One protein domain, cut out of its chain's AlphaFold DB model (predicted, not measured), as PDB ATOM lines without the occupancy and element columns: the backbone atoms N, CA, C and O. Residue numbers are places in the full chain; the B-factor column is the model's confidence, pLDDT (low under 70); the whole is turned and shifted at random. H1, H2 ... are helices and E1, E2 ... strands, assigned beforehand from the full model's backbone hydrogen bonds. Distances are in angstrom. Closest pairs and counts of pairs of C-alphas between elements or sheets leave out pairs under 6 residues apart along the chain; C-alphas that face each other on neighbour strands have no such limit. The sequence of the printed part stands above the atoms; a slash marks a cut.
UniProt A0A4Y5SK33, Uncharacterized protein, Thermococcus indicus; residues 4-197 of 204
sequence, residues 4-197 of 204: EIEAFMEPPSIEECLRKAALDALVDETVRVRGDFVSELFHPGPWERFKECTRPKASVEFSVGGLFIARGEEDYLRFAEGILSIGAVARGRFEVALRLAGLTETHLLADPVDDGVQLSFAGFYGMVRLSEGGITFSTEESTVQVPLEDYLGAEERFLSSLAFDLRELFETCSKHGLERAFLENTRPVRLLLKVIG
ATOM      1  N   GLU A   4     -28.600 -46.053  23.312       93.38
ATOM      2  CA  GLU A   4     -29.843 -46.816  23.442       93.38
ATOM      3  C   GLU A   4     -30.747 -46.136  24.467       93.38
ATOM      4  O   GLU A   4     -30.288 -45.767  25.546       93.38
ATOM      5  N   ILE A   5     -32.010 -45.925  24.096       94.94
ATOM      6  CA  ILE A   5     -33.062 -45.378  24.956       94.94
ATOM      7  C   ILE A   5     -34.236 -46.343  24.836       94.94
ATOM      8  O   ILE A   5     -34.842 -46.452  23.771       94.94
ATOM      9  N   GLU A   6     -34.531 -47.048  25.918       93.25
ATOM     10  CA  GLU A   6     -35.603 -48.030  25.998       93.25
ATOM     11  C   GLU A   6     -36.494 -47.716  27.199       93.25
ATOM     12  O   GLU A   6     -36.022 -47.340  28.272       93.25
ATOM     13  N   ALA A   7     -37.801 -47.864  27.013       92.75
ATOM     14  CA  ALA A   7     -38.775 -47.754  28.082       92.75
ATOM     15  C   ALA A   7     -39.885 -48.765  27.826       92.75
ATOM     16  O   ALA A   7     -40.597 -48.679  26.826       92.75
ATOM     17  N   PHE A   8     -40.023 -49.724  28.732       90.00
ATOM     18  CA  PHE A   8     -41.055 -50.745  28.669       90.00
ATOM     19  C   PHE A   8     -42.150 -50.371  29.652       90.00
ATOM     20  O   PHE A   8     -41.995 -50.542  30.860       90.00
ATOM     21  N   MET A   9     -43.235 -49.808  29.121       87.25
ATOM     22  CA  MET A   9     -44.397 -49.437  29.916       87.25
ATOM     23  C   MET A   9     -45.052 -50.693  30.495       87.25
ATOM     24  O   MET A   9     -45.414 -51.615  29.767       87.25
ATOM     25  N   GLU A  10     -45.249 -50.698  31.807       81.81
ATOM     26  CA  GLU A  10     -46.078 -51.665  32.511       81.81
ATOM     27  C   GLU A  10     -47.449 -51.016  32.744       81.81
ATOM     28  O   GLU A  10     -47.618 -50.255  33.707       81.81
ATOM     29  N   PRO A  11     -48.438 -51.236  31.853       63.78
ATOM     30  CA  PRO A  11     -49.739 -50.607  32.003       63.78
ATOM     31  C   PRO A  11     -50.381 -51.099  33.307       63.78
ATOM     32  O   PRO A  11     -50.595 -52.306  33.472       63.78
ATOM     33  N   PRO A  12     -50.702 -50.200  34.255       63.50
ATOM     34  CA  PRO A  12     -51.415 -50.606  35.450       63.50
ATOM     35  C   PRO A  12     -52.802 -51.117  35.051       63.50
ATOM     36  O   PRO A  12     -53.403 -50.640  34.085       63.50
ATOM     37  N   SER A  13     -53.362 -52.036  35.839       79.00
ATOM     38  CA  SER A  13     -54.803 -52.281  35.789       79.00
ATOM     39  C   SER A  13     -55.507 -51.013  36.279       79.00
ATOM     40  O   SER A  13     -55.689 -50.816  37.483       79.00
ATOM     41  N   ILE A  14     -55.837 -50.104  35.349       81.88
ATOM     42  CA  ILE A  14     -56.445 -48.801  35.666       81.88
ATOM     43  C   ILE A  14     -57.712 -49.016  36.491       81.88
ATOM     44  O   ILE A  14     -57.932 -48.316  37.474       81.88
ATOM     45  N   GLU A  15     -58.507 -50.031  36.158       84.50
ATOM     46  CA  GLU A  15     -59.710 -50.380  36.907       84.50
ATOM     47  C   GLU A  15     -59.414 -50.771  38.365       84.50
ATOM     48  O   GLU A  15     -60.079 -50.281  39.281       84.50
ATOM     49  N   GLU A  16     -58.415 -51.621  38.612       86.12
ATOM     50  CA  GLU A  16     -58.025 -51.995  39.978       86.12
ATOM     51  C   GLU A  16     -57.448 -50.805  40.745       86.12
ATOM     52  O   GLU A  16     -57.788 -50.607  41.915       86.12
ATOM     53  N   CYS A  17     -56.637 -49.977  40.082       87.88
ATOM     54  CA  CYS A  17     -56.103 -48.754  40.669       87.88
ATOM     55  C   CYS A  17     -57.227 -47.797  41.071       87.88
ATOM     56  O   CYS A  17     -57.243 -47.318  42.202       87.88
ATOM     57  N   LEU A  18     -58.213 -47.579  40.196       85.69
ATOM     58  CA  LEU A  18     -59.368 -46.729  40.475       85.69
ATOM     59  C   LEU A  18     -60.190 -47.244  41.654       85.69
ATOM     60  O   LEU A  18     -60.557 -46.463  42.531       85.69
ATOM     61  N   ARG A  19     -60.458 -48.554  41.704       86.50
ATOM     62  CA  ARG A  19     -61.177 -49.173  42.828       86.50
ATOM     63  C   ARG A  19     -60.429 -48.961  44.140       86.50
ATOM     64  O   ARG A  19     -61.044 -48.572  45.130       86.50
ATOM     65  N   LYS A  20     -59.110 -49.173  44.143       88.69
ATOM     66  CA  LYS A  20     -58.263 -48.943  45.317       88.69
ATOM     67  C   LYS A  20     -58.252 -47.468  45.723       88.69
ATOM     68  O   LYS A  20     -58.525 -47.162  46.874       88.69
ATOM     69  N   ALA A  21     -58.022 -46.559  44.778       86.69
ATOM     70  CA  ALA A  21     -58.005 -45.119  45.015       86.69
ATOM     71  C   ALA A  21     -59.337 -44.604  45.587       86.69
ATOM     72  O   ALA A  21     -59.335 -43.773  46.493       86.69
ATOM     73  N   ALA A  22     -60.467 -45.122  45.094       84.69
ATOM     74  CA  ALA A  22     -61.791 -44.783  45.602       84.69
ATOM     75  C   ALA A  22     -62.021 -45.311  47.029       84.69
ATOM     76  O   ALA A  22     -62.567 -44.590  47.860       84.69
ATOM     77  N   LEU A  23     -61.595 -46.544  47.325       85.00
ATOM     78  CA  LEU A  23     -61.675 -47.112  48.674       85.00
ATOM     79  C   LEU A  23     -60.799 -46.343  49.663       85.00
ATOM     80  O   LEU A  23     -61.281 -45.985  50.734       85.00
ATOM     81  N   ASP A  24     -59.556 -46.038  49.292       83.50
ATOM     82  CA  ASP A  24     -58.640 -45.270  50.133       83.50
ATOM     83  C   ASP A  24     -59.211 -43.873  50.423       83.50
ATOM     84  O   ASP A  24     -59.206 -43.433  51.566       83.50
ATOM     85  N   ALA A  25     -59.792 -43.206  49.418       82.00
ATOM     86  CA  ALA A  25     -60.437 -41.907  49.605       82.00
ATOM     87  C   ALA A  25     -61.653 -41.967  50.550       82.00
ATOM     88  O   ALA A  25     -61.896 -41.030  51.310       82.00
ATOM     89  N   LEU A  26     -62.421 -43.061  50.520       79.44
ATOM     90  CA  LEU A  26     -63.517 -43.276  51.467       79.44
ATOM     91  C   LEU A  26     -62.991 -43.503  52.884       79.44
ATOM     92  O   LEU A  26     -63.536 -42.927  53.823       79.44
ATOM     93  N   VAL A  27     -61.944 -44.318  53.045       81.25
ATOM     94  CA  VAL A  27     -61.314 -44.563  54.350       81.25
ATOM     95  C   VAL A  27     -60.812 -43.248  54.934       81.25
ATOM     96  O   VAL A  27     -61.205 -42.911  56.049       81.25
ATOM     97  N   ASP A  28     -60.052 -42.480  54.158       75.50
ATOM     98  CA  ASP A  28     -59.535 -41.158  54.516       75.50
ATOM     99  C   ASP A  28     -60.642 -40.226  55.026       75.50
ATOM    100  O   ASP A  28     -60.549 -39.689  56.127       75.50
ATOM    101  N   GLU A  29     -61.747 -40.086  54.289       72.38
ATOM    102  CA  GLU A  29     -62.851 -39.233  54.743       72.38
ATOM    103  C   GLU A  29     -63.564 -39.771  55.991       72.38
ATOM    104  O   GLU A  29     -64.055 -38.989  56.806       72.38
ATOM    105  N   THR A  30     -63.603 -41.091  56.199       72.31
ATOM    106  CA  THR A  30     -64.178 -41.664  57.428       72.31
ATOM    107  C   THR A  30     -63.289 -41.501  58.660       72.31
ATOM    108  O   THR A  30     -63.818 -41.444  59.771       72.31
ATOM    109  N   VAL A  31     -61.966 -41.407  58.490       73.12
ATOM    110  CA  VAL A  31     -61.006 -41.204  59.593       73.12
ATOM    111  C   VAL A  31     -60.625 -39.736  59.795       73.12
ATOM    112  O   VAL A  31     -59.936 -39.404  60.762       73.12
ATOM    113  N   ARG A  32     -61.095 -38.845  58.916       67.25
ATOM    114  CA  ARG A  32     -60.800 -37.414  58.950       67.25
ATOM    115  C   ARG A  32     -61.298 -36.756  60.237       67.25
ATOM    116  O   ARG A  32     -62.490 -36.758  60.553       67.25
ATOM    117  N   VAL A  33     -60.391 -36.065  60.927       68.50
ATOM    118  CA  VAL A  33     -60.721 -35.178  62.051       68.50
ATOM    119  C   VAL A  33     -60.775 -33.743  61.531       68.50
ATOM    120  O   VAL A  33     -59.759 -33.159  61.161       68.50
ATOM    121  N   ARG A  34     -61.976 -33.155  61.464       61.62
ATOM    122  CA  ARG A  34     -62.155 -31.780  60.964       61.62
ATOM    123  C   ARG A  34     -61.370 -30.774  61.813       61.62
ATOM    124  O   ARG A  34     -61.543 -30.738  63.029       61.62
ATOM    125  N   GLY A  35     -60.594 -29.909  61.155       62.41
ATOM    126  CA  GLY A  35     -59.845 -28.821  61.795       62.41
ATOM    127  C   GLY A  35     -58.424 -29.177  62.242       62.41
ATOM    128  O   GLY A  35     -57.754 -28.319  62.813       62.41
ATOM    129  N   ASP A  36     -57.951 -30.398  61.981       71.94
ATOM    130  CA  ASP A  36     -56.541 -30.752  62.144       71.94
ATOM    131  C   ASP A  36     -55.776 -30.506  60.836       71.94
ATOM    132  O   ASP A  36     -55.975 -31.201  59.838       71.94
ATOM    133  N   PHE A  37     -54.879 -29.517  60.857       64.31
ATOM    134  CA  PHE A  37     -54.011 -29.163  59.733       64.31
ATOM    135  C   PHE A  37     -53.182 -30.355  59.243       64.31
ATOM    136  O   PHE A  37     -52.996 -30.511  58.041       64.31
ATOM    137  N   VAL A  38     -52.703 -31.208  60.157       65.00
ATOM    138  CA  VAL A  38     -51.893 -32.379  59.801       65.00
ATOM    139  C   VAL A  38     -52.755 -33.384  59.044       65.00
ATOM    140  O   VAL A  38     -52.362 -33.836  57.975       65.00
ATOM    141  N   SER A  39     -53.961 -33.670  59.541       61.06
ATOM    142  CA  SER A  39     -54.941 -34.497  58.832       61.06
ATOM    143  C   SER A  39     -55.201 -33.943  57.424       61.06
ATOM    144  O   SER A  39     -54.970 -34.644  56.448       61.06
ATOM    145  N   GLU A  40     -55.542 -32.665  57.270       62.66
ATOM    146  CA  GLU A  40     -55.831 -32.087  55.945       62.66
ATOM    147  C   GLU A  40     -54.636 -32.101  54.974       62.66
ATOM    148  O   GLU A  40     -54.838 -32.226  53.768       62.66
ATOM    149  N   LEU A  41     -53.398 -32.050  55.480       59.75
ATOM    150  CA  LEU A  41     -52.181 -32.101  54.662       59.75
ATOM    151  C   LEU A  41     -51.897 -33.494  54.067       59.75
ATOM    152  O   LEU A  41     -51.233 -33.593  53.038       59.75
ATOM    153  N   PHE A  42     -52.394 -34.563  54.698       63.78
ATOM    154  CA  PHE A  42     -52.132 -35.958  54.304       63.78
ATOM    155  C   PHE A  42     -53.307 -36.655  53.605       63.78
ATOM    156  O   PHE A  42     -53.208 -37.845  53.316       63.78
ATOM    157  N   HIS A  43     -54.401 -35.943  53.314       67.19
ATOM    158  CA  HIS A  43     -55.577 -36.498  52.631       67.19
ATOM    159  C   HIS A  43     -55.648 -35.942  51.201       67.19
ATOM    160  O   HIS A  43     -56.376 -34.974  50.952       67.19
ATOM    161  N   PRO A  44     -54.884 -36.503  50.239       68.69
ATOM    162  CA  PRO A  44     -55.028 -36.106  48.850       68.69
ATOM    163  C   PRO A  44     -56.459 -36.403  48.408       68.69
ATOM    164  O   PRO A  44     -56.970 -37.512  48.590       68.69
ATOM    165  N   GLY A  45     -57.113 -35.394  47.831       71.56
ATOM    166  CA  GLY A  45     -58.474 -35.542  47.341       71.56
ATOM    167  C   GLY A  45     -58.582 -36.673  46.305       71.56
ATOM    168  O   GLY A  45     -57.590 -37.001  45.645       71.56
ATOM    169  N   PRO A  46     -59.785 -37.240  46.094       75.38
ATOM    170  CA  PRO A  46     -60.000 -38.348  45.157       75.38
ATOM    171  C   PRO A  46     -59.404 -38.101  43.762       75.38
ATOM    172  O   PRO A  46     -58.882 -39.018  43.136       75.38
ATOM    173  N   TRP A  47     -59.427 -36.845  43.300       83.19
ATOM    174  CA  TRP A  47     -58.857 -36.443  42.015       83.19
ATOM    175  C   TRP A  47     -57.350 -36.702  41.906       83.19
ATOM    176  O   TRP A  47     -56.908 -37.286  40.921       83.19
ATOM    177  N   GLU A  48     -56.565 -36.324  42.920       83.44
ATOM    178  CA  GLU A  48     -55.112 -36.535  42.919       83.44
ATOM    179  C   GLU A  48     -54.780 -38.029  42.866       83.44
ATOM    180  O   GLU A  48     -53.930 -38.454  42.089       83.44
ATOM    181  N   ARG A  49     -55.542 -38.852  43.594       83.00
ATOM    182  CA  ARG A  49     -55.387 -40.312  43.576       83.00
ATOM    183  C   ARG A  49     -55.731 -40.921  42.214       83.00
ATOM    184  O   ARG A  49     -55.046 -41.831  41.759       83.00
ATOM    185  N   PHE A  50     -56.772 -40.428  41.542       85.38
ATOM    186  CA  PHE A  50     -57.129 -40.913  40.205       85.38
ATOM    187  C   PHE A  50     -56.124 -40.491  39.137       85.38
ATOM    188  O   PHE A  50     -55.885 -41.256  38.202       85.38
ATOM    189  N   LYS A  51     -55.490 -39.320  39.283       87.88
ATOM    190  CA  LYS A  51     -54.392 -38.923  38.398       87.88
ATOM    191  C   LYS A  51     -53.232 -39.903  38.470       87.88
ATOM    192  O   LYS A  51     -52.747 -40.296  37.413       87.88
ATOM    193  N   GLU A  52     -52.855 -40.361  39.661       87.62
ATOM    194  CA  GLU A  52     -51.800 -41.372  39.821       87.62
ATOM    195  C   GLU A  52     -52.111 -42.675  39.063       87.62
ATOM    196  O   GLU A  52     -51.212 -43.296  38.506       87.62
ATOM    197  N   CYS A  53     -53.385 -43.056  38.916       87.75
ATOM    198  CA  CYS A  53     -53.764 -44.234  38.125       87.75
ATOM    199  C   CYS A  53     -53.510 -44.097  36.615       87.75
ATOM    200  O   CYS A  53     -53.560 -45.093  35.895       87.75
ATOM    201  N   THR A  54     -53.242 -42.884  36.130       87.56
ATOM    202  CA  THR A  54     -52.901 -42.611  34.722       87.56
ATOM    203  C   THR A  54     -51.402 -42.372  34.516       87.56
ATOM    204  O   THR A  54     -50.993 -41.908  33.453       87.56
ATOM    205  N   ARG A  55     -50.587 -42.691  35.529       89.81
ATOM    206  CA  ARG A  55     -49.127 -42.597  35.519       89.81
ATOM    207  C   ARG A  55     -48.522 -44.008  35.489       89.81
ATOM    208  O   ARG A  55     -48.362 -44.629  36.541       89.81
ATOM    209  N   PRO A  56     -48.269 -44.579  34.299       88.44
ATOM    210  CA  PRO A  56     -47.789 -45.948  34.207       88.44
ATOM    211  C   PRO A  56     -46.335 -46.047  34.669       88.44
ATOM    212  O   PRO A  56     -45.522 -45.150  34.431       88.44
ATOM    213  N   LYS A  57     -46.014 -47.165  35.321       91.62
ATOM    214  CA  LYS A  57     -44.628 -47.517  35.629       91.62
ATOM    215  C   LYS A  57     -43.946 -48.033  34.373       91.62
ATOM    216  O   LYS A  57     -44.610 -48.525  33.460       91.62
ATOM    217  N   ALA A  58     -42.633 -47.918  34.328       92.56
ATOM    218  CA  ALA A  58     -41.834 -48.483  33.268       92.56
ATOM    219  C   ALA A  58     -40.472 -48.933  33.775       92.56
ATOM    220  O   ALA A  58     -39.831 -48.238  34.568       92.56
ATOM    221  N   SER A  59     -40.012 -50.043  33.206       94.12
ATOM    222  CA  SER A  59     -38.607 -50.415  33.249       94.12
ATOM    223  C   SER A  59     -37.886 -49.649  32.146       94.12
ATOM    224  O   SER A  59     -38.207 -49.805  30.963       94.12
ATOM    225  N   VAL A  60     -36.962 -48.767  32.525       94.69
ATOM    226  CA  VAL A  60     -36.309 -47.838  31.595       94.69
ATOM    227  C   VAL A  60     -34.802 -48.028  31.576       94.69
ATOM    228  O   VAL A  60     -34.176 -48.360  32.587       94.69
ATOM    229  N   GLU A  61     -34.211 -47.768  30.417       95.56
ATOM    230  CA  GLU A  61     -32.774 -47.774  30.202       95.56
ATOM    231  C   GLU A  61     -32.375 -46.645  29.250       95.56
ATOM    232  O   GLU A  61     -32.937 -46.476  28.171       95.56
ATOM    233  N   PHE A  62     -31.358 -45.884  29.638       95.00
ATOM    234  CA  PHE A  62     -30.628 -44.979  28.769       95.00
ATOM    235  C   PHE A  62     -29.136 -45.266  28.920       95.00
ATOM    236  O   PHE A  62     -28.560 -45.049  29.991       95.00
ATOM    237  N   SER A  63     -28.507 -45.767  27.860       92.94
ATOM    238  CA  SER A  63     -27.114 -46.200  27.883       92.94
ATOM    239  C   SER A  63     -26.310 -45.700  26.682       92.94
ATOM    240  O   SER A  63     -26.831 -45.400  25.605       92.94
ATOM    241  N   VAL A  64     -25.000 -45.565  26.898       91.38
ATOM    242  CA  VAL A  64     -24.038 -45.016  25.945       91.38
ATOM    243  C   VAL A  64     -22.764 -45.848  25.978       91.38
ATOM    244  O   VAL A  64     -22.043 -45.866  26.972       91.38
ATOM    245  N   GLY A  65     -22.469 -46.560  24.889       84.44
ATOM    246  CA  GLY A  65     -21.246 -47.364  24.783       84.44
ATOM    247  C   GLY A  65     -21.104 -48.436  25.874       84.44
ATOM    248  O   GLY A  65     -19.983 -48.800  26.215       84.44
ATOM    249  N   GLY A  66     -22.223 -48.918  26.431       80.81
ATOM    250  CA  GLY A  66     -22.260 -49.882  27.539       80.81
ATOM    251  C   GLY A  66     -22.248 -49.265  28.945       80.81
ATOM    252  O   GLY A  66     -22.320 -50.007  29.921       80.81
ATOM    253  N   LEU A  67     -22.179 -47.935  29.067       87.12
ATOM    254  CA  LEU A  67     -22.349 -47.211  30.330       87.12
ATOM    255  C   LEU A  67     -23.810 -46.787  30.489       87.12
ATOM    256  O   LEU A  67     -24.375 -46.175  29.584       87.12
ATOM    257  N   PHE A  68     -24.420 -47.082  31.637       90.50
ATOM    258  CA  PHE A  68     -25.774 -46.624  31.948       90.50
ATOM    259  C   PHE A  68     -25.739 -45.169  32.416       90.50
ATOM    260  O   PHE A  68     -25.046 -44.848  33.379       90.50
ATOM    261  N   ILE A  69     -26.497 -44.306  31.743       90.94
ATOM    262  CA  ILE A  69     -26.763 -42.934  32.189       90.94
ATOM    263  C   ILE A  69     -27.960 -42.938  33.138       90.94
ATOM    264  O   ILE A  69     -27.896 -42.330  34.201       90.94
ATOM    265  N   ALA A  70     -29.028 -43.648  32.772       92.19
ATOM    266  CA  ALA A  70     -30.214 -43.837  33.598       92.19
ATOM    267  C   ALA A  70     -30.720 -45.278  33.446       92.19
ATOM    268  O   ALA A  70     -30.696 -45.825  32.342       92.19
ATOM    269  N   ARG A  71     -31.149 -45.914  34.538       94.12
ATOM    270  CA  ARG A  71     -31.703 -47.272  34.525       94.12
ATOM    271  C   ARG A  71     -32.536 -47.545  35.773       94.12
ATOM    272  O   ARG A  71     -32.096 -47.248  36.882       94.12
ATOM    273  N   GLY A  72     -33.674 -48.211  35.605       92.56
ATOM    274  CA  GLY A  72     -34.463 -48.743  36.716       92.56
ATOM    275  C   GLY A  72     -35.963 -48.663  36.474       92.56
ATOM    276  O   GLY A  72     -36.407 -48.455  35.352       92.56
ATOM    277  N   GLU A  73     -36.725 -48.821  37.553       93.31
ATOM    278  CA  GLU A  73     -38.172 -48.611  37.558       93.31
ATOM    279  C   GLU A  73     -38.477 -47.128  37.777       93.31
ATOM    280  O   GLU A  73     -38.016 -46.532  38.753       93.31
ATOM    281  N   GLU A  74     -39.259 -46.535  36.883       93.25
ATOM    282  CA  GLU A  74     -39.604 -45.115  36.911       93.25
ATOM    283  C   GLU A  74     -41.034 -44.895  36.409       93.25
ATOM    284  O   GLU A  74     -41.648 -45.750  35.773       93.25
ATOM    285  N   ASP A  75     -41.583 -43.724  36.695       93.62
ATOM    286  CA  ASP A  75     -42.753 -43.230  35.986       93.62
ATOM    287  C   ASP A  75     -42.432 -43.002  34.497       93.62
ATOM    288  O   ASP A  75     -41.546 -42.220  34.144       93.62
ATOM    289  N   TYR A  76     -43.175 -43.662  33.607       94.06
ATOM    290  CA  TYR A  76     -42.928 -43.601  32.166       94.06
ATOM    291  C   TYR A  76     -43.012 -42.172  31.608       94.06
ATOM    292  O   TYR A  76     -42.191 -41.779  30.778       94.06
ATOM    293  N   LEU A  77     -43.978 -41.368  32.070       95.19
ATOM    294  CA  LEU A  77     -44.151 -39.991  31.604       95.19
ATOM    295  C   LEU A  77     -43.019 -39.093  32.107       95.19
ATOM    296  O   LEU A  77     -42.563 -38.227  31.363       95.19
ATOM    297  N   ARG A  78     -42.524 -39.331  33.325       95.44
ATOM    298  CA  ARG A  78     -41.349 -38.647  33.880       95.44
ATOM    299  C   ARG A  78     -40.078 -39.003  33.113       95.44
ATOM    300  O   ARG A  78     -39.280 -38.117  32.816       95.44
ATOM    301  N   PHE A  79     -39.896 -40.275  32.759       96.69
ATOM    302  CA  PHE A  79     -38.781 -40.694  31.911       96.69
ATOM    303  C   PHE A  79     -38.863 -40.036  30.529       96.69
ATOM    304  O   PHE A  79     -37.894 -39.421  30.082       96.69
ATOM    305  N   ALA A  80     -40.037 -40.076  29.886       96.88
ATOM    306  CA  ALA A  80     -40.269 -39.428  28.598       96.88
ATOM    307  C   ALA A  80     -39.995 -37.918  28.657       96.88
ATOM    308  O   ALA A  80     -39.342 -37.371  27.771       96.88
ATOM    309  N   GLU A  81     -40.442 -37.242  29.714       97.31
ATOM    310  CA  GLU A  81     -40.148 -35.833  29.958       97.31
ATOM    311  C   GLU A  81     -38.642 -35.561  30.106       97.31
ATOM    312  O   GLU A  81     -38.141 -34.584  29.541       97.31
ATOM    313  N   GLY A  82     -37.909 -36.425  30.816       97.00
ATOM    314  CA  GLY A  82     -36.454 -36.341  30.950       97.00
ATOM    315  C   GLY A  82     -35.748 -36.419  29.596       97.00
ATOM    316  O   GLY A  82     -34.980 -35.519  29.249       97.00
ATOM    317  N   ILE A  83     -36.072 -37.434  28.788       97.44
ATOM    318  CA  ILE A  83     -35.527 -37.597  27.430       97.44
ATOM    319  C   ILE A  83     -35.881 -36.391  26.550       97.44
ATOM    320  O   ILE A  83     -35.013 -35.799  25.915       97.44
ATOM    321  N   LEU A  84     -37.133 -35.946  26.562       97.38
ATOM    322  CA  LEU A  84     -37.568 -34.794  25.772       97.38
ATOM    323  C   LEU A  84     -36.903 -33.476  26.206       97.38
ATOM    324  O   LEU A  84     -36.638 -32.610  25.369       97.38
ATOM    325  N   SER A  85     -36.603 -33.318  27.496       97.31
ATOM    326  CA  SER A  85     -35.867 -32.163  28.022       97.31
ATOM    327  C   SER A  85     -34.429 -32.152  27.510       97.31
ATOM    328  O   SER A  85     -33.958 -31.120  27.023       97.31
ATOM    329  N   ILE A  86     -33.759 -33.309  27.517       96.69
ATOM    330  CA  ILE A  86     -32.441 -33.482  26.891       96.69
ATOM    331  C   ILE A  86     -32.535 -33.183  25.387       96.69
ATOM    332  O   ILE A  86     -31.699 -32.465  24.847       96.69
ATOM    333  N   GLY A  87     -33.600 -33.633  24.724       96.12
ATOM    334  CA  GLY A  87     -33.922 -33.318  23.332       96.12
ATOM    335  C   GLY A  87     -34.056 -31.835  23.021       96.12
ATOM    336  O   GLY A  87     -33.620 -31.360  21.964       96.12
ATOM    337  N   ALA A  88     -34.656 -31.079  23.938       96.12
ATOM    338  CA  ALA A  88     -34.765 -29.635  23.835       96.12
ATOM    339  C   ALA A  88     -33.403 -28.948  24.041       96.12
ATOM    340  O   ALA A  88     -33.107 -27.996  23.318       96.12
ATOM    341  N   VAL A  89     -32.551 -29.446  24.946       96.19
ATOM    342  CA  VAL A  89     -31.158 -28.977  25.107       96.19
ATOM    343  C   VAL A  89     -30.333 -29.267  23.854       96.19
ATOM    344  O   VAL A  89     -29.710 -28.358  23.314       96.19
ATOM    345  N   ALA A  90     -30.410 -30.493  23.331       94.75
ATOM    346  CA  ALA A  90     -29.736 -30.953  22.116       94.75
ATOM    347  C   ALA A  90     -29.981 -30.026  20.913       94.75
ATOM    348  O   ALA A  90     -29.110 -29.815  20.073       94.75
ATOM    349  N   ARG A  91     -31.186 -29.452  20.840       93.44
ATOM    350  CA  ARG A  91     -31.623 -28.556  19.763       93.44
ATOM    351  C   ARG A  91     -31.445 -27.068  20.084       93.44
ATOM    352  O   ARG A  91     -31.854 -26.243  19.271       93.44
ATOM    353  N   GLY A  92     -30.913 -26.707  21.255       92.88
ATOM    354  CA  GLY A  92     -30.799 -25.312  21.702       92.88
ATOM    355  C   GLY A  92     -32.156 -24.626  21.917       92.88
ATOM    356  O   GLY A  92     -32.303 -23.432  21.671       92.88
ATOM    357  N   ARG A  93     -33.187 -25.385  22.310       94.25
ATOM    358  CA  ARG A  93     -34.576 -24.913  22.458       94.25
ATOM    359  C   ARG A  93     -35.110 -24.982  23.886       94.25
ATOM    360  O   ARG A  93     -36.283 -24.678  24.099       94.25
ATOM    361  N   PHE A  94     -34.292 -25.348  24.869       94.44
ATOM    362  CA  PHE A  94     -34.774 -25.507  26.241       94.44
ATOM    363  C   PHE A  94     -35.326 -24.200  26.842       94.44
ATOM    364  O   PHE A  94     -36.393 -24.206  27.447       94.44
ATOM    365  N   GLU A  95     -34.720 -23.042  26.558       93.38
ATOM    366  CA  GLU A  95     -35.282 -21.742  26.968       93.38
ATOM    367  C   GLU A  95     -36.682 -21.473  26.389       93.38
ATOM    368  O   GLU A  95     -37.522 -20.812  27.002       93.38
ATOM    369  N   VAL A  96     -36.960 -21.971  25.178       94.25
ATOM    370  CA  VAL A  96     -38.304 -21.902  24.589       94.25
ATOM    371  C   VAL A  96     -39.261 -22.795  25.378       94.25
ATOM    372  O   VAL A  96     -40.369 -22.349  25.676       94.25
ATOM    373  N   ALA A  97     -38.833 -24.004  25.759       95.50
ATOM    374  CA  ALA A  97     -39.625 -24.893  26.608       95.50
ATOM    375  C   ALA A  97     -39.974 -24.240  27.948       95.50
ATOM    376  O   ALA A  97     -41.150 -24.200  28.292       95.50
ATOM    377  N   LEU A  98     -39.004 -23.641  28.645       95.00
ATOM    378  CA  LEU A  98     -39.235 -22.956  29.924       95.00
ATOM    379  C   LEU A  98     -40.221 -21.794  29.802       95.00
ATOM    380  O   LEU A  98     -41.127 -21.656  30.621       95.00
ATOM    381  N   ARG A  99     -40.081 -20.963  28.762       95.25
ATOM    382  CA  ARG A  99     -41.012 -19.847  28.529       95.25
ATOM    383  C   ARG A  99     -42.433 -20.343  28.292       95.25
ATOM    384  O   ARG A  99     -43.372 -19.797  28.865       95.25
ATOM    385  N   LEU A 100     -42.601 -21.376  27.466       94.75
ATOM    386  CA  LEU A 100     -43.913 -21.979  27.230       94.75
ATOM    387  C   LEU A 100     -44.463 -22.647  28.492       94.75
ATOM    388  O   LEU A 100     -45.657 -22.542  28.760       94.75
ATOM    389  N   ALA A 101     -43.608 -23.304  29.274       95.56
ATOM    390  CA  ALA A 101     -43.978 -23.938  30.530       95.56
ATOM    391  C   ALA A 101     -44.515 -22.893  31.520       95.56
ATOM    392  O   ALA A 101     -45.630 -23.041  32.013       95.56
ATOM    393  N   GLY A 102     -43.820 -21.762  31.677       95.62
ATOM    394  CA  GLY A 102     -44.287 -20.633  32.485       95.62
ATOM    395  C   GLY A 102     -45.606 -20.019  31.997       95.62
ATOM    396  O   GLY A 102     -46.507 -19.803  32.800       95.62
ATOM    397  N   LEU A 103     -45.770 -19.799  30.686       95.44
ATOM    398  CA  LEU A 103     -47.017 -19.256  30.115       95.44
ATOM    399  C   LEU A 103     -48.221 -20.189  30.277       95.44
ATOM    400  O   LEU A 103     -49.364 -19.740  30.239       95.44
ATOM    401  N   THR A 104     -47.964 -21.489  30.380       91.75
ATOM    402  CA  THR A 104     -49.004 -22.508  30.489       91.75
ATOM    403  C   THR A 104     -49.194 -23.001  31.914       91.75
ATOM    404  O   THR A 104     -50.058 -23.841  32.112       91.75
ATOM    405  N   GLU A 105     -48.436 -22.517  32.900       92.81
ATOM    406  CA  GLU A 105     -48.431 -23.084  34.259       92.81
ATOM    407  C   GLU A 105     -48.131 -24.599  34.237       92.81
ATOM    408  O   GLU A 105     -48.772 -25.408  34.908       92.81
ATOM    409  N   THR A 106     -47.193 -25.004  33.381       94.62
ATOM    410  CA  THR A 106     -46.661 -26.369  33.336       94.62
ATOM    411  C   THR A 106     -45.343 -26.392  34.091       94.62
ATOM    412  O   THR A 106     -44.454 -25.595  33.805       94.62
ATOM    413  N   HIS A 107     -45.201 -27.313  35.036       93.31
ATOM    414  CA  HIS A 107     -43.925 -27.574  35.691       93.31
ATOM    415  C   HIS A 107     -43.145 -28.598  34.873       93.31
ATOM    416  O   HIS A 107     -43.719 -29.612  34.477       93.31
ATOM    417  N   LEU A 108     -41.872 -28.302  34.601       95.62
ATOM    418  CA  LEU A 108     -40.951 -29.246  33.980       95.62
ATOM    419  C   LEU A 108     -40.075 -29.895  35.055       95.62
ATOM    420  O   LEU A 108     -39.723 -29.247  36.038       95.62
ATOM    421  N   LEU A 109     -39.693 -31.147  34.834       94.19
ATOM    422  CA  LEU A 109     -38.738 -31.910  35.633       94.19
ATOM    423  C   LEU A 109     -37.330 -31.304  35.588       94.19
ATOM    424  O   LEU A 109     -36.549 -31.478  36.518       94.19
ATOM    425  N   ALA A 110     -36.988 -30.667  34.470       95.38
ATOM    426  CA  ALA A 110     -35.675 -30.102  34.217       95.38
ATOM    427  C   ALA A 110     -35.548 -28.692  34.809       95.38
ATOM    428  O   ALA A 110     -36.249 -27.771  34.380       95.38
ATOM    429  N   ASP A 111     -34.589 -28.512  35.715       94.75
ATOM    430  CA  ASP A 111     -34.233 -27.202  36.257       94.75
ATOM    431  C   ASP A 111     -33.194 -26.520  35.351       94.75
ATOM    432  O   ASP A 111     -32.193 -27.145  34.989       94.75
ATOM    433  N   PRO A 112     -33.382 -25.251  34.953       93.44
ATOM    434  CA  PRO A 112     -32.411 -24.555  34.117       93.44
ATOM    435  C   PRO A 112     -31.088 -24.296  34.838       93.44
ATOM    436  O   PRO A 112     -31.062 -23.870  35.992       93.44
ATOM    437  N   VAL A 113     -29.990 -24.448  34.102       91.44
ATOM    438  CA  VAL A 113     -28.653 -23.949  34.461       91.44
ATOM    439  C   VAL A 113     -28.055 -23.236  33.245       91.44
ATOM    440  O   VAL A 113     -28.521 -23.474  32.136       91.44
ATOM    441  N   ASP A 114     -27.032 -22.397  33.436       82.19
ATOM    442  CA  ASP A 114     -26.494 -21.482  32.405       82.19
ATOM    443  C   ASP A 114     -26.461 -22.070  30.978       82.19
ATOM    444  O   ASP A 114     -27.097 -21.530  30.077       82.19
ATOM    445  N   ASP A 115     -25.808 -23.225  30.792       81.75
ATOM    446  CA  ASP A 115     -25.635 -23.874  29.481       81.75
ATOM    447  C   ASP A 115     -26.371 -25.227  29.355       81.75
ATOM    448  O   ASP A 115     -25.932 -26.135  28.637       81.75
ATOM    449  N   GLY A 116     -27.470 -25.424  30.087       92.81
ATOM    450  CA  GLY A 116     -28.194 -26.693  30.043       92.81
ATOM    451  C   GLY A 116     -29.280 -26.859  31.095       92.81
ATOM    452  O   GLY A 116     -30.012 -25.928  31.420       92.81
ATOM    453  N   VAL A 117     -29.397 -28.080  31.614       96.75
ATOM    454  CA  VAL A 117     -30.402 -28.445  32.616       96.75
ATOM    455  C   VAL A 117     -29.830 -29.343  33.695       96.75
ATOM    456  O   VAL A 117     -28.940 -30.150  33.433       96.75
ATOM    457  N   GLN A 118     -30.371 -29.240  34.899       96.69
ATOM    458  CA  GLN A 118     -30.250 -30.259  35.925       96.69
ATOM    459  C   GLN A 118     -31.463 -31.189  35.841       96.69
ATOM    460  O   GLN A 118     -32.599 -30.741  35.686       96.69
ATOM    461  N   LEU A 119     -31.214 -32.495  35.904       96.00
ATOM    462  CA  LEU A 119     -32.236 -33.528  35.759       96.00
ATOM    463  C   LEU A 119     -32.073 -34.607  36.828       96.00
ATOM    464  O   LEU A 119     -30.957 -34.965  37.211       96.00
ATOM    465  N   SER A 120     -33.211 -35.148  37.269       93.81
ATOM    466  CA  SER A 120     -33.268 -36.291  38.178       93.81
ATOM    467  C   SER A 120     -34.368 -37.272  37.772       93.81
ATOM    468  O   SER A 120     -35.560 -36.983  37.934       93.81
ATOM    469  N   PHE A 121     -33.968 -38.426  37.235       91.94
ATOM    470  CA  PHE A 121     -34.867 -39.502  36.802       91.94
ATOM    471  C   PHE A 121     -34.123 -40.836  36.699       91.94
ATOM    472  O   PHE A 121     -32.955 -40.852  36.326       91.94
ATOM    473  N   ALA A 122     -34.794 -41.951  36.997       90.88
ATOM    474  CA  ALA A 122     -34.297 -43.315  36.785       90.88
ATOM    475  C   ALA A 122     -32.826 -43.531  37.209       90.88
ATOM    476  O   ALA A 122     -32.005 -44.055  36.457       90.88
ATOM    477  N   GLY A 123     -32.467 -43.062  38.407       89.62
ATOM    478  CA  GLY A 123     -31.111 -43.174  38.961       89.62
ATOM    479  C   GLY A 123     -30.090 -42.158  38.430       89.62
ATOM    480  O   GLY A 123     -29.029 -42.015  39.031       89.62
ATOM    481  N   PHE A 124     -30.401 -41.403  37.374       91.81
ATOM    482  CA  PHE A 124     -29.603 -40.254  36.956       91.81
ATOM    483  C   PHE A 124     -29.863 -39.064  37.884       91.81
ATOM    484  O   PHE A 124     -31.011 -38.676  38.114       91.81
ATOM    485  N   TYR A 125     -28.787 -38.453  38.372       93.94
ATOM    486  CA  TYR A 125     -28.804 -37.152  39.030       93.94
ATOM    487  C   TYR A 125     -27.591 -36.356  38.558       93.94
ATOM    488  O   TYR A 125     -26.448 -36.702  38.865       93.94
ATOM    489  N   GLY A 126     -27.827 -35.313  37.769       95.06
ATOM    490  CA  GLY A 126     -26.725 -34.571  37.177       95.06
ATOM    491  C   GLY A 126     -27.146 -33.447  36.250       95.06
ATOM    492  O   GLY A 126     -28.326 -33.128  36.095       95.06
ATOM    493  N   MET A 127     -26.139 -32.838  35.636       96.81
ATOM    494  CA  MET A 127     -26.285 -31.777  34.652       96.81
ATOM    495  C   MET A 127     -26.177 -32.344  33.241       96.81
ATOM    496  O   MET A 127     -25.328 -33.191  32.961       96.81
ATOM    497  N   VAL A 128     -27.001 -31.820  32.344       96.81
ATOM    498  CA  VAL A 128     -26.962 -32.093  30.913       96.81
ATOM    499  C   VAL A 128     -26.758 -30.774  30.187       96.81
ATOM    500  O   VAL A 128     -27.584 -29.872  30.307       96.81
ATOM    501  N   ARG A 129     -25.654 -30.644  29.450       96.12
ATOM    502  CA  ARG A 129     -25.271 -29.406  28.759       96.12
ATOM    503  C   ARG A 129     -25.010 -29.646  27.285       96.12
ATOM    504  O   ARG A 129     -24.522 -30.709  26.898       96.12
ATOM    505  N   LEU A 130     -25.302 -28.639  26.470       93.88
ATOM    506  CA  LEU A 130     -24.891 -28.646  25.073       93.88
ATOM    507  C   LEU A 130     -23.426 -28.201  24.989       93.88
ATOM    508  O   LEU A 130     -23.049 -27.172  25.538       93.88
ATOM    509  N   SER A 131     -22.597 -28.987  24.312       89.94
ATOM    510  CA  SER A 131     -21.160 -28.749  24.144       89.94
ATOM    511  C   SER A 131     -20.780 -28.821  22.664       89.94
ATOM    512  O   SER A 131     -21.554 -29.310  21.837       89.94
ATOM    513  N   GLU A 132     -19.583 -28.355  22.305       86.94
ATOM    514  CA  GLU A 132     -19.090 -28.486  20.933       86.94
ATOM    515  C   GLU A 132     -19.009 -29.973  20.540       86.94
ATOM    516  O   GLU A 132     -18.303 -30.766  21.165       86.94
ATOM    517  N   GLY A 133     -19.783 -30.364  19.524       83.50
ATOM    518  CA  GLY A 133     -19.824 -31.733  19.005       83.50
ATOM    519  C   GLY A 133     -20.761 -32.712  19.730       83.50
ATOM    520  O   GLY A 133     -20.901 -33.844  19.264       83.50
ATOM    521  N   GLY A 134     -21.447 -32.324  20.815       93.38
ATOM    522  CA  GLY A 134     -22.330 -33.261  21.519       93.38
ATOM    523  C   GLY A 134     -23.020 -32.742  22.778       93.38
ATOM    524  O   GLY A 134     -22.953 -31.568  23.132       93.38
ATOM    525  N   ILE A 135     -23.683 -33.656  23.478       94.56
ATOM    526  CA  ILE A 135     -24.345 -33.420  24.761       94.56
ATOM    527  C   ILE A 135     -23.463 -33.993  25.867       94.56
ATOM    528  O   ILE A 135     -23.084 -35.163  25.821       94.56
ATOM    529  N   THR A 136     -23.136 -33.182  26.864       95.25
ATOM    530  CA  THR A 136     -22.354 -33.606  28.024       95.25
ATOM    531  C   THR A 136     -23.276 -33.905  29.194       95.25
ATOM    532  O   THR A 136     -24.051 -33.047  29.611       95.25
ATOM    533  N   PHE A 137     -23.148 -35.107  29.740       94.62
ATOM    534  CA  PHE A 137     -23.785 -35.569  30.965       94.62
ATOM    535  C   PHE A 137     -22.740 -35.548  32.073       94.62
ATOM    536  O   PHE A 137     -21.701 -36.196  31.944       94.62
ATOM    537  N   SER A 138     -23.001 -34.819  33.151       94.00
ATOM    538  CA  SER A 138     -22.090 -34.692  34.289       94.00
ATOM    539  C   SER A 138     -22.814 -35.023  35.587       94.00
ATOM    540  O   SER A 138     -23.798 -34.370  35.932       94.00
ATOM    541  N   THR A 139     -22.306 -36.010  36.317       92.25
ATOM    542  CA  THR A 139     -22.704 -36.333  37.693       92.25
ATOM    543  C   THR A 139     -21.575 -35.952  38.656       92.25
ATOM    544  O   THR A 139     -20.528 -35.465  38.225       92.25
ATOM    545  N   GLU A 140     -21.759 -36.168  39.959       88.94
ATOM    546  CA  GLU A 140     -20.671 -35.988  40.935       88.94
ATOM    547  C   GLU A 140     -19.482 -36.929  40.668       88.94
ATOM    548  O   GLU A 140     -18.335 -36.586  40.950       88.94
ATOM    549  N   GLU A 141     -19.751 -38.104  40.094       87.94
ATOM    550  CA  GLU A 141     -18.774 -39.187  39.954       87.94
ATOM    551  C   GLU A 141     -18.189 -39.306  38.541       87.94
ATOM    552  O   GLU A 141     -17.109 -39.870  38.363       87.94
ATOM    553  N   SER A 142     -18.887 -38.812  37.515       88.75
ATOM    554  CA  SER A 142     -18.478 -39.027  36.126       88.75
ATOM    555  C   SER A 142     -18.923 -37.922  35.177       88.75
ATOM    556  O   SER A 142     -19.820 -37.128  35.454       88.75
ATOM    557  N   THR A 143     -18.272 -37.862  34.017       92.62
ATOM    558  CA  THR A 143     -18.708 -37.036  32.894       92.62
ATOM    559  C   THR A 143     -18.593 -37.840  31.608       92.62
ATOM    560  O   THR A 143     -17.558 -38.450  31.341       92.62
ATOM    561  N   VAL A 144     -19.661 -37.838  30.817       92.75
ATOM    562  CA  VAL A 144     -19.767 -38.539  29.538       92.75
ATOM    563  C   VAL A 144     -20.247 -37.552  28.487       92.75
ATOM    564  O   VAL A 144     -21.242 -36.861  28.682       92.75
ATOM    565  N   GLN A 145     -19.551 -37.494  27.355       94.12
ATOM    566  CA  GLN A 145     -19.990 -36.725  26.197       94.12
ATOM    567  C   GLN A 145     -20.572 -37.669  25.147       94.12
ATOM    568  O   GLN A 145     -19.938 -38.648  24.756       94.12
ATOM    569  N   VAL A 146     -21.779 -37.357  24.687       94.44
ATOM    570  CA  VAL A 146     -22.526 -38.121  23.690       94.44
ATOM    571  C   VAL A 146     -22.600 -37.306  22.404       94.44
ATOM    572  O   VAL A 146     -23.100 -36.182  22.446       94.44
ATOM    573  N   PRO A 147     -22.128 -37.826  21.257       94.50
ATOM    574  CA  PRO A 147     -22.297 -37.172  19.972       94.50
ATOM    575  C   PRO A 147     -23.764 -36.846  19.715       94.50
ATOM    576  O   PRO A 147     -24.650 -37.669  19.955       94.50
ATOM    577  N   LEU A 148     -24.008 -35.637  19.214       93.94
ATOM    578  CA  LEU A 148     -25.364 -35.130  19.023       93.94
ATOM    579  C   LEU A 148     -26.178 -36.032  18.082       93.94
ATOM    580  O   LEU A 148     -27.324 -36.350  18.378       93.94
ATOM    581  N   GLU A 149     -25.570 -36.481  16.985       93.31
ATOM    582  CA  GLU A 149     -26.211 -37.359  15.999       93.31
ATOM    583  C   GLU A 149     -26.624 -38.709  16.601       93.31
ATOM    584  O   GLU A 149     -27.738 -39.173  16.364       93.31
ATOM    585  N   ASP A 150     -25.760 -39.308  17.429       94.75
ATOM    586  CA  ASP A 150     -26.041 -40.590  18.078       94.75
ATOM    587  C   ASP A 150     -27.221 -40.463  19.059       94.75
ATOM    588  O   ASP A 150     -28.105 -41.322  19.088       94.75
ATOM    589  N   TYR A 151     -27.252 -39.376  19.842       95.31
ATOM    590  CA  TYR A 151     -28.364 -39.088  20.746       95.31
ATOM    591  C   TYR A 151     -29.671 -38.876  19.976       95.31
ATOM    592  O   TYR A 151     -30.672 -39.516  20.286       95.31
ATOM    593  N   LEU A 152     -29.664 -38.017  18.952       94.25
ATOM    594  CA  LEU A 152     -30.863 -37.705  18.173       94.25
ATOM    595  C   LEU A 152     -31.422 -38.943  17.457       94.25
ATOM    596  O   LEU A 152     -32.636 -39.120  17.418       94.25
ATOM    597  N   GLY A 153     -30.560 -39.835  16.956       94.25
ATOM    598  CA  GLY A 153     -30.993 -41.102  16.357       94.25
ATOM    599  C   GLY A 153     -31.566 -42.103  17.371       94.25
ATOM    600  O   GLY A 153     -32.454 -42.893  17.044       94.25
ATOM    601  N   ALA A 154     -31.088 -42.104  18.618       94.88
ATOM    602  CA  ALA A 154     -31.703 -42.886  19.691       94.88
ATOM    603  C   ALA A 154     -33.044 -42.285  20.136       94.88
ATOM    604  O   ALA A 154     -34.025 -43.014  20.273       94.88
ATOM    605  N   GLU A 155     -33.103 -40.963  20.281       96.06
ATOM    606  CA  GLU A 155     -34.318 -40.234  20.628       96.06
ATOM    607  C   GLU A 155     -35.413 -40.445  19.578       96.06
ATOM    608  O   GLU A 155     -36.538 -40.753  19.939       96.06
ATOM    609  N   GLU A 156     -35.111 -40.358  18.281       93.88
ATOM    610  CA  GLU A 156     -36.101 -40.569  17.216       93.88
ATOM    611  C   GLU A 156     -36.766 -41.957  17.290       93.88
ATOM    612  O   GLU A 156     -37.984 -42.091  17.113       93.88
ATOM    613  N   ARG A 157     -35.987 -42.993  17.623       93.00
ATOM    614  CA  ARG A 157     -36.508 -44.350  17.843       93.00
ATOM    615  C   ARG A 157     -37.426 -44.409  19.063       93.00
ATOM    616  O   ARG A 157     -38.514 -44.969  18.962       93.00
ATOM    617  N   PHE A 158     -37.035 -43.775  20.167       94.62
ATOM    618  CA  PHE A 158     -37.869 -43.656  21.363       94.62
ATOM    619  C   PHE A 158     -39.162 -42.859  21.107       94.62
ATOM    620  O   PHE A 158     -40.242 -43.258  21.528       94.62
ATOM    621  N   LEU A 159     -39.096 -41.752  20.362       92.81
ATOM    622  CA  LEU A 159     -40.273 -40.945  20.020       92.81
ATOM    623  C   LEU A 159     -41.272 -41.715  19.156       92.81
ATOM    624  O   LEU A 159     -42.479 -41.487  19.249       92.81
ATOM    625  N   SER A 160     -40.774 -42.627  18.320       88.00
ATOM    626  CA  SER A 160     -41.620 -43.490  17.501       88.00
ATOM    627  C   SER A 160     -42.468 -44.422  18.365       88.00
ATOM    628  O   SER A 160     -43.656 -44.547  18.088       88.00
ATOM    629  N   SER A 161     -41.912 -45.024  19.426       89.06
ATOM    630  CA  SER A 161     -42.695 -45.836  20.373       89.06
ATOM    631  C   SER A 161     -43.592 -44.976  21.264       89.06
ATOM    632  O   SER A 161     -44.777 -45.275  21.396       89.06
ATOM    633  N   LEU A 162     -43.083 -43.844  21.765       91.88
ATOM    634  CA  LEU A 162     -43.818 -42.935  22.651       91.88
ATOM    635  C   LEU A 162     -45.165 -42.492  22.069       91.88
ATOM    636  O   LEU A 162     -46.154 -42.395  22.792       91.88
ATOM    637  N   ALA A 163     -45.238 -42.224  20.764       87.75
ATOM    638  CA  ALA A 163     -46.496 -41.832  20.130       87.75
ATOM    639  C   ALA A 163     -47.566 -42.939  20.181       87.75
ATOM    640  O   ALA A 163     -48.744 -42.638  20.401       87.75
ATOM    641  N   PHE A 164     -47.174 -44.205  19.999       88.81
ATOM    642  CA  PHE A 164     -48.082 -45.343  20.153       88.81
ATOM    643  C   PHE A 164     -48.480 -45.532  21.618       88.81
ATOM    644  O   PHE A 164     -49.672 -45.651  21.902       88.81
ATOM    645  N   ASP A 165     -47.519 -45.448  22.537       90.44
ATOM    646  CA  ASP A 165     -47.751 -45.620  23.975       90.44
ATOM    647  C   ASP A 165     -48.713 -44.552  24.524       90.44
ATOM    648  O   ASP A 165     -49.675 -44.863  25.228       90.44
ATOM    649  N   LEU A 166     -48.531 -43.280  24.141       91.94
ATOM    650  CA  LEU A 166     -49.430 -42.188  24.536       91.94
ATOM    651  C   LEU A 166     -50.845 -42.369  23.980       91.94
ATOM    652  O   LEU A 166     -51.817 -41.989  24.638       91.94
ATOM    653  N   ARG A 167     -50.977 -42.937  22.776       91.62
ATOM    654  CA  ARG A 167     -52.283 -43.252  22.196       91.62
ATOM    655  C   ARG A 167     -52.969 -44.374  22.971       91.62
ATOM    656  O   ARG A 167     -54.138 -44.224  23.316       91.62
ATOM    657  N   GLU A 168     -52.266 -45.466  23.255       90.75
ATOM    658  CA  GLU A 168     -52.810 -46.583  24.032       90.75
ATOM    659  C   GLU A 168     -53.208 -46.137  25.446       90.75
ATOM    660  O   GLU A 168     -54.300 -46.462  25.930       90.75
ATOM    661  N   LEU A 169     -52.378 -45.306  26.081       90.44
ATOM    662  CA  LEU A 169     -52.676 -44.715  27.381       90.44
ATOM    663  C   LEU A 169     -53.929 -43.829  27.322       90.44
ATOM    664  O   LEU A 169     -54.790 -43.939  28.197       90.44
ATOM    665  N   PHE A 170     -54.080 -42.994  26.287       92.50
ATOM    666  CA  PHE A 170     -55.282 -42.178  26.095       92.50
ATOM    667  C   PHE A 170     -56.539 -43.035  25.910       92.50
ATOM    668  O   PHE A 170     -57.555 -42.787  26.563       92.50
ATOM    669  N   GLU A 171     -56.480 -44.052  25.048       91.88
ATOM    670  CA  GLU A 171     -57.601 -44.965  24.799       91.88
ATOM    671  C   GLU A 171     -58.007 -45.703  26.083       91.88
ATOM    672  O   GLU A 171     -59.197 -45.858  26.365       91.88
ATOM    673  N   THR A 172     -57.032 -46.106  26.901       89.00
ATOM    674  CA  THR A 172     -57.285 -46.760  28.190       89.00
ATOM    675  C   THR A 172     -57.898 -45.788  29.199       89.00
ATOM    676  O   THR A 172     -58.932 -46.102  29.784       89.00
ATOM    677  N   CYS A 173     -57.354 -44.576  29.354       89.12
ATOM    678  CA  CYS A 173     -57.923 -43.551  30.239       89.12
ATOM    679  C   CYS A 173     -59.359 -43.175  29.843       89.12
ATOM    680  O   CYS A 173     -60.224 -43.030  30.707       89.12
ATOM    681  N   SER A 174     -59.630 -43.063  28.539       89.94
ATOM    682  CA  SER A 174     -60.947 -42.681  28.010       89.94
ATOM    683  C   SER A 174     -62.030 -43.710  28.342       89.94
ATOM    684  O   SER A 174     -63.152 -43.351  28.687       89.94
ATOM    685  N   LYS A 175     -61.696 -45.010  28.339       91.56
ATOM    686  CA  LYS A 175     -62.633 -46.076  28.755       91.56
ATOM    687  C   LYS A 175     -63.123 -45.920  30.200       91.56
ATOM    688  O   LYS A 175     -64.162 -46.477  30.546       91.56
ATOM    689  N   HIS A 176     -62.398 -45.166  31.024       88.00
ATOM    690  CA  HIS A 176     -62.695 -44.953  32.437       88.00
ATOM    691  C   HIS A 176     -63.052 -43.496  32.783       88.00
ATOM    692  O   HIS A 176     -63.164 -43.173  33.964       88.00
ATOM    693  N   GLY A 177     -63.243 -42.612  31.793       88.44
ATOM    694  CA  GLY A 177     -63.579 -41.200  32.028       88.44
ATOM    695  C   GLY A 177     -62.436 -40.373  32.638       88.44
ATOM    696  O   GLY A 177     -62.683 -39.414  33.373       88.44
ATOM    697  N   LEU A 178     -61.183 -40.776  32.397       90.25
ATOM    698  CA  LEU A 178     -59.972 -40.139  32.928       90.25
ATOM    699  C   LEU A 178     -59.246 -39.269  31.889       90.25
ATOM    700  O   LEU A 178     -58.057 -38.984  32.038       90.25
ATOM    701  N   GLU A 179     -59.925 -38.815  30.837       93.38
ATOM    702  CA  GLU A 179     -59.323 -38.019  29.760       93.38
ATOM    703  C   GLU A 179     -58.675 -36.747  30.304       93.38
ATOM    704  O   GLU A 179     -57.579 -36.366  29.897       93.38
ATOM    705  N   ARG A 180     -59.322 -36.098  31.276       92.88
ATOM    706  CA  ARG A 180     -58.764 -34.909  31.920       92.88
ATOM    707  C   ARG A 180     -57.479 -35.224  32.696       92.88
ATOM    708  O   ARG A 180     -56.528 -34.457  32.591       92.88
ATOM    709  N   ALA A 181     -57.427 -36.342  33.420       91.38
ATOM    710  CA  ALA A 181     -56.230 -36.761  34.150       91.38
ATOM    711  C   ALA A 181     -55.070 -37.064  33.188       91.38
ATOM    712  O   ALA A 181     -53.953 -36.601  33.405       91.38
ATOM    713  N   PHE A 182     -55.360 -37.736  32.068       92.69
ATOM    714  CA  PHE A 182     -54.393 -37.942  30.991       92.69
ATOM    715  C   PHE A 182     -53.832 -36.616  30.461       92.69
ATOM    716  O   PHE A 182     -52.618 -36.458  30.332       92.69
ATOM    717  N   LEU A 183     -54.695 -35.639  30.161       93.56
ATOM    718  CA  LEU A 183     -54.266 -34.337  29.637       93.56
ATOM    719  C   LEU A 183     -53.410 -33.558  30.644       93.56
ATOM    720  O   LEU A 183     -52.474 -32.875  30.229       93.56
ATOM    721  N   GLU A 184     -53.726 -33.655  31.938       93.31
ATOM    722  CA  GLU A 184     -52.955 -33.030  33.017       93.31
ATOM    723  C   GLU A 184     -51.576 -33.698  33.170       93.31
ATOM    724  O   GLU A 184     -50.561 -33.004  33.145       93.31
ATOM    725  N   ASN A 185     -51.511 -35.033  33.221       93.56
ATOM    726  CA  ASN A 185     -50.252 -35.768  33.397       93.56
ATOM    727  C   ASN A 185     -49.325 -35.714  32.177       93.56
ATOM    728  O   ASN A 185     -48.107 -35.720  32.321       93.56
ATOM    729  N   THR A 186     -49.877 -35.631  30.966       95.25
ATOM    730  CA  THR A 186     -49.078 -35.557  29.730       95.25
ATOM    731  C   THR A 186     -48.701 -34.131  29.333       95.25
ATOM    732  O   THR A 186     -48.055 -33.930  28.302       95.25
ATOM    733  N   ARG A 187     -49.087 -33.116  30.118       95.62
ATOM    734  CA  ARG A 187     -48.848 -31.703  29.791       95.62
ATOM    735  C   ARG A 187     -47.367 -31.377  29.528       95.62
ATOM    736  O   ARG A 187     -47.114 -30.768  28.484       95.62
ATOM    737  N   PRO A 188     -46.397 -31.811  30.363       96.44
ATOM    738  CA  PRO A 188     -44.974 -31.555  30.114       96.44
ATOM    739  C   PRO A 188     -44.477 -32.222  28.828       96.44
ATOM    740  O   PRO A 188     -43.879 -31.572  27.970       96.44
ATOM    741  N   VAL A 189     -44.822 -33.498  28.640       96.75
ATOM    742  CA  VAL A 189     -44.461 -34.299  27.460       96.75
ATOM    743  C   VAL A 189     -44.979 -33.645  26.178       96.75
ATOM    744  O   VAL A 189     -44.217 -33.408  25.242       96.75
ATOM    745  N   ARG A 190     -46.263 -33.274  26.136       95.06
ATOM    746  CA  ARG A 190     -46.880 -32.617  24.971       95.06
ATOM    747  C   ARG A 190     -46.244 -31.266  24.660       95.06
ATOM    748  O   ARG A 190     -46.050 -30.937  23.490       95.06
ATOM    749  N   LEU A 191     -45.928 -30.483  25.689       96.44
ATOM    750  CA  LEU A 191     -45.239 -29.207  25.526       96.44
ATOM    751  C   LEU A 191     -43.860 -29.414  24.894       96.44
ATOM    752  O   LEU A 191     -43.528 -28.740  23.918       96.44
ATOM    753  N   LEU A 192     -43.078 -30.361  25.410       96.81
ATOM    754  CA  LEU A 192     -41.733 -30.623  24.910       96.81
ATOM    755  C   LEU A 192     -41.742 -31.208  23.493       96.81
ATOM    756  O   LEU A 192     -40.961 -30.749  22.664       96.81
ATOM    757  N   LEU A 193     -42.669 -32.120  23.170       95.25
ATOM    758  CA  LEU A 193     -42.871 -32.639  21.807       95.25
ATOM    759  C   LEU A 193     -43.074 -31.507  20.788       95.25
ATOM    760  O   LEU A 193     -42.491 -31.523  19.698       95.25
ATOM    761  N   LYS A 194     -43.840 -30.479  21.169       93.88
ATOM    762  CA  LYS A 194     -44.046 -29.283  20.350       93.88
ATOM    763  C   LYS A 194     -42.771 -28.452  20.199       93.88
ATOM    764  O   LYS A 194     -42.473 -27.978  19.103       93.88
ATOM    765  N   VAL A 195     -41.995 -28.292  21.271       93.75
ATOM    766  CA  VAL A 195     -40.730 -27.534  21.262       93.75
ATOM    767  C   VAL A 195     -39.679 -28.196  20.372       93.75
ATOM    768  O   VAL A 195     -39.044 -27.523  19.549       93.75
ATOM    769  N   ILE A 196     -39.505 -29.514  20.495       93.00
ATOM    770  CA  ILE A 196     -38.551 -30.261  19.663       93.00
ATOM    771  C   ILE A 196     -39.027 -30.387  18.211       93.00
ATOM    772  O   ILE A 196     -38.231 -30.696  17.328       93.00
ATOM    773  N   GLY A 197     -40.295 -30.060  17.944       87.56
ATOM    774  CA  GLY A 197     -40.874 -30.015  16.609       87.56
ATOM    775  C   GLY A 197     -41.247 -31.386  16.057       87.56
ATOM    776  O   GLY A 197     -41.256 -31.535  14.838       87.56
TER     777      GLY A 197
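What this domain is: This is residues 4 to 197 of the 204 residues of an uncharacterized protein of Thermococcus indicus (UniProt A0A4Y5SK33). Two strongly twisted sheets, E1 E2 E3 and E4 to E8, stand partly face to face with their strands crossed, and core helix H4 packs on both. H8 lies beside H4, H5 packs on H8, long H6 runs beside edge strand E1, and H1, H2 and H3 make an arm at one end that gives the length. The 194 printed residues hold eight named helices and eight named strands, ordered E1 H1 H2 H3 E2 E3 H4 H5 E4 E5 E6 E7 E8 H6 H7 H8; both sheets, ordered as named, are antiparallel. The class is mixed, helices and strands; the whole is compact, radius of gyration of the C-alphas 18.5 A, spanning 59 by 35 by 33 A.

How they stand to each other: E1, residues 4 to 10, is antiparallel to E2, residues 57 to 64; N 6 and O 61, 2.8 A apart, are within hydrogen-bond range. H1, residues 14 to 31, touches H3, residues 46 to 52, with residues 17 to 25 alone, closest C-alphas Ala 21 and Arg 49, 5.7 A. H2, residues 37 to 41, is apart from both. E2 and E3, residues 67 to 75, form a hairpin, with N 62 and O 70 at 2.8 A. H4, residues 76 to 90, is the hub, touching three helices. E4, residues 111 to 113, E5, 116 to 121, E6, 124 to 131, E7, 134 to 138, and E8, 143 to 147, form a meander, each strand the antiparallel neighbour of the one before; N 118 and O 111 are 2.8 A apart, N 117 and O 128 2.9 A, N 129 and O 136 2.9 A, N 135 and O 146 2.8 A. The sheets make a sandwich, two sheets face to face, strands at 52 degrees. H4 is over E5 and E6 at a height over the sheet of 9.2 A. H6, residues 148 to 175, is on the sheet E1 E2 E3, on the same face as H4. H7, residues 179 to 185, forms a helical hairpin with H6, closest C-alphas Cys 173 and Glu 179, 5.7 A. H8, residues 187 to 196, touches H4 at Glu 81 and Val 189, closest C-alphas, 5.2 A. H5, residues 94 to 104, touches H8, closest C-alphas Ala 97 and Val 195, 6.1 A. Every O i to N i+4 pair is within hydrogen-bond range in H1, H2, H3, H4, H5, H7 and H8, and 22 of 24 in H6.

Where its parts are: E1 begins at C-alpha 4 (-29.843, -46.816, 23.442). H1 is 25.5 A long, H4 20.9 A. H6, 40.0 A, ends at C-alpha 175 (-62.633, -46.076, 28.755).

The domain as a whole: The C-alphas farthest apart, Arg 34 and Gly 133, are 59.6 A apart. The printed part has no cut and no long link. Residues 33 to 38 stand free. Residues 11 to 12, 32 to 35 and 37 to 44 have pLDDT under 70.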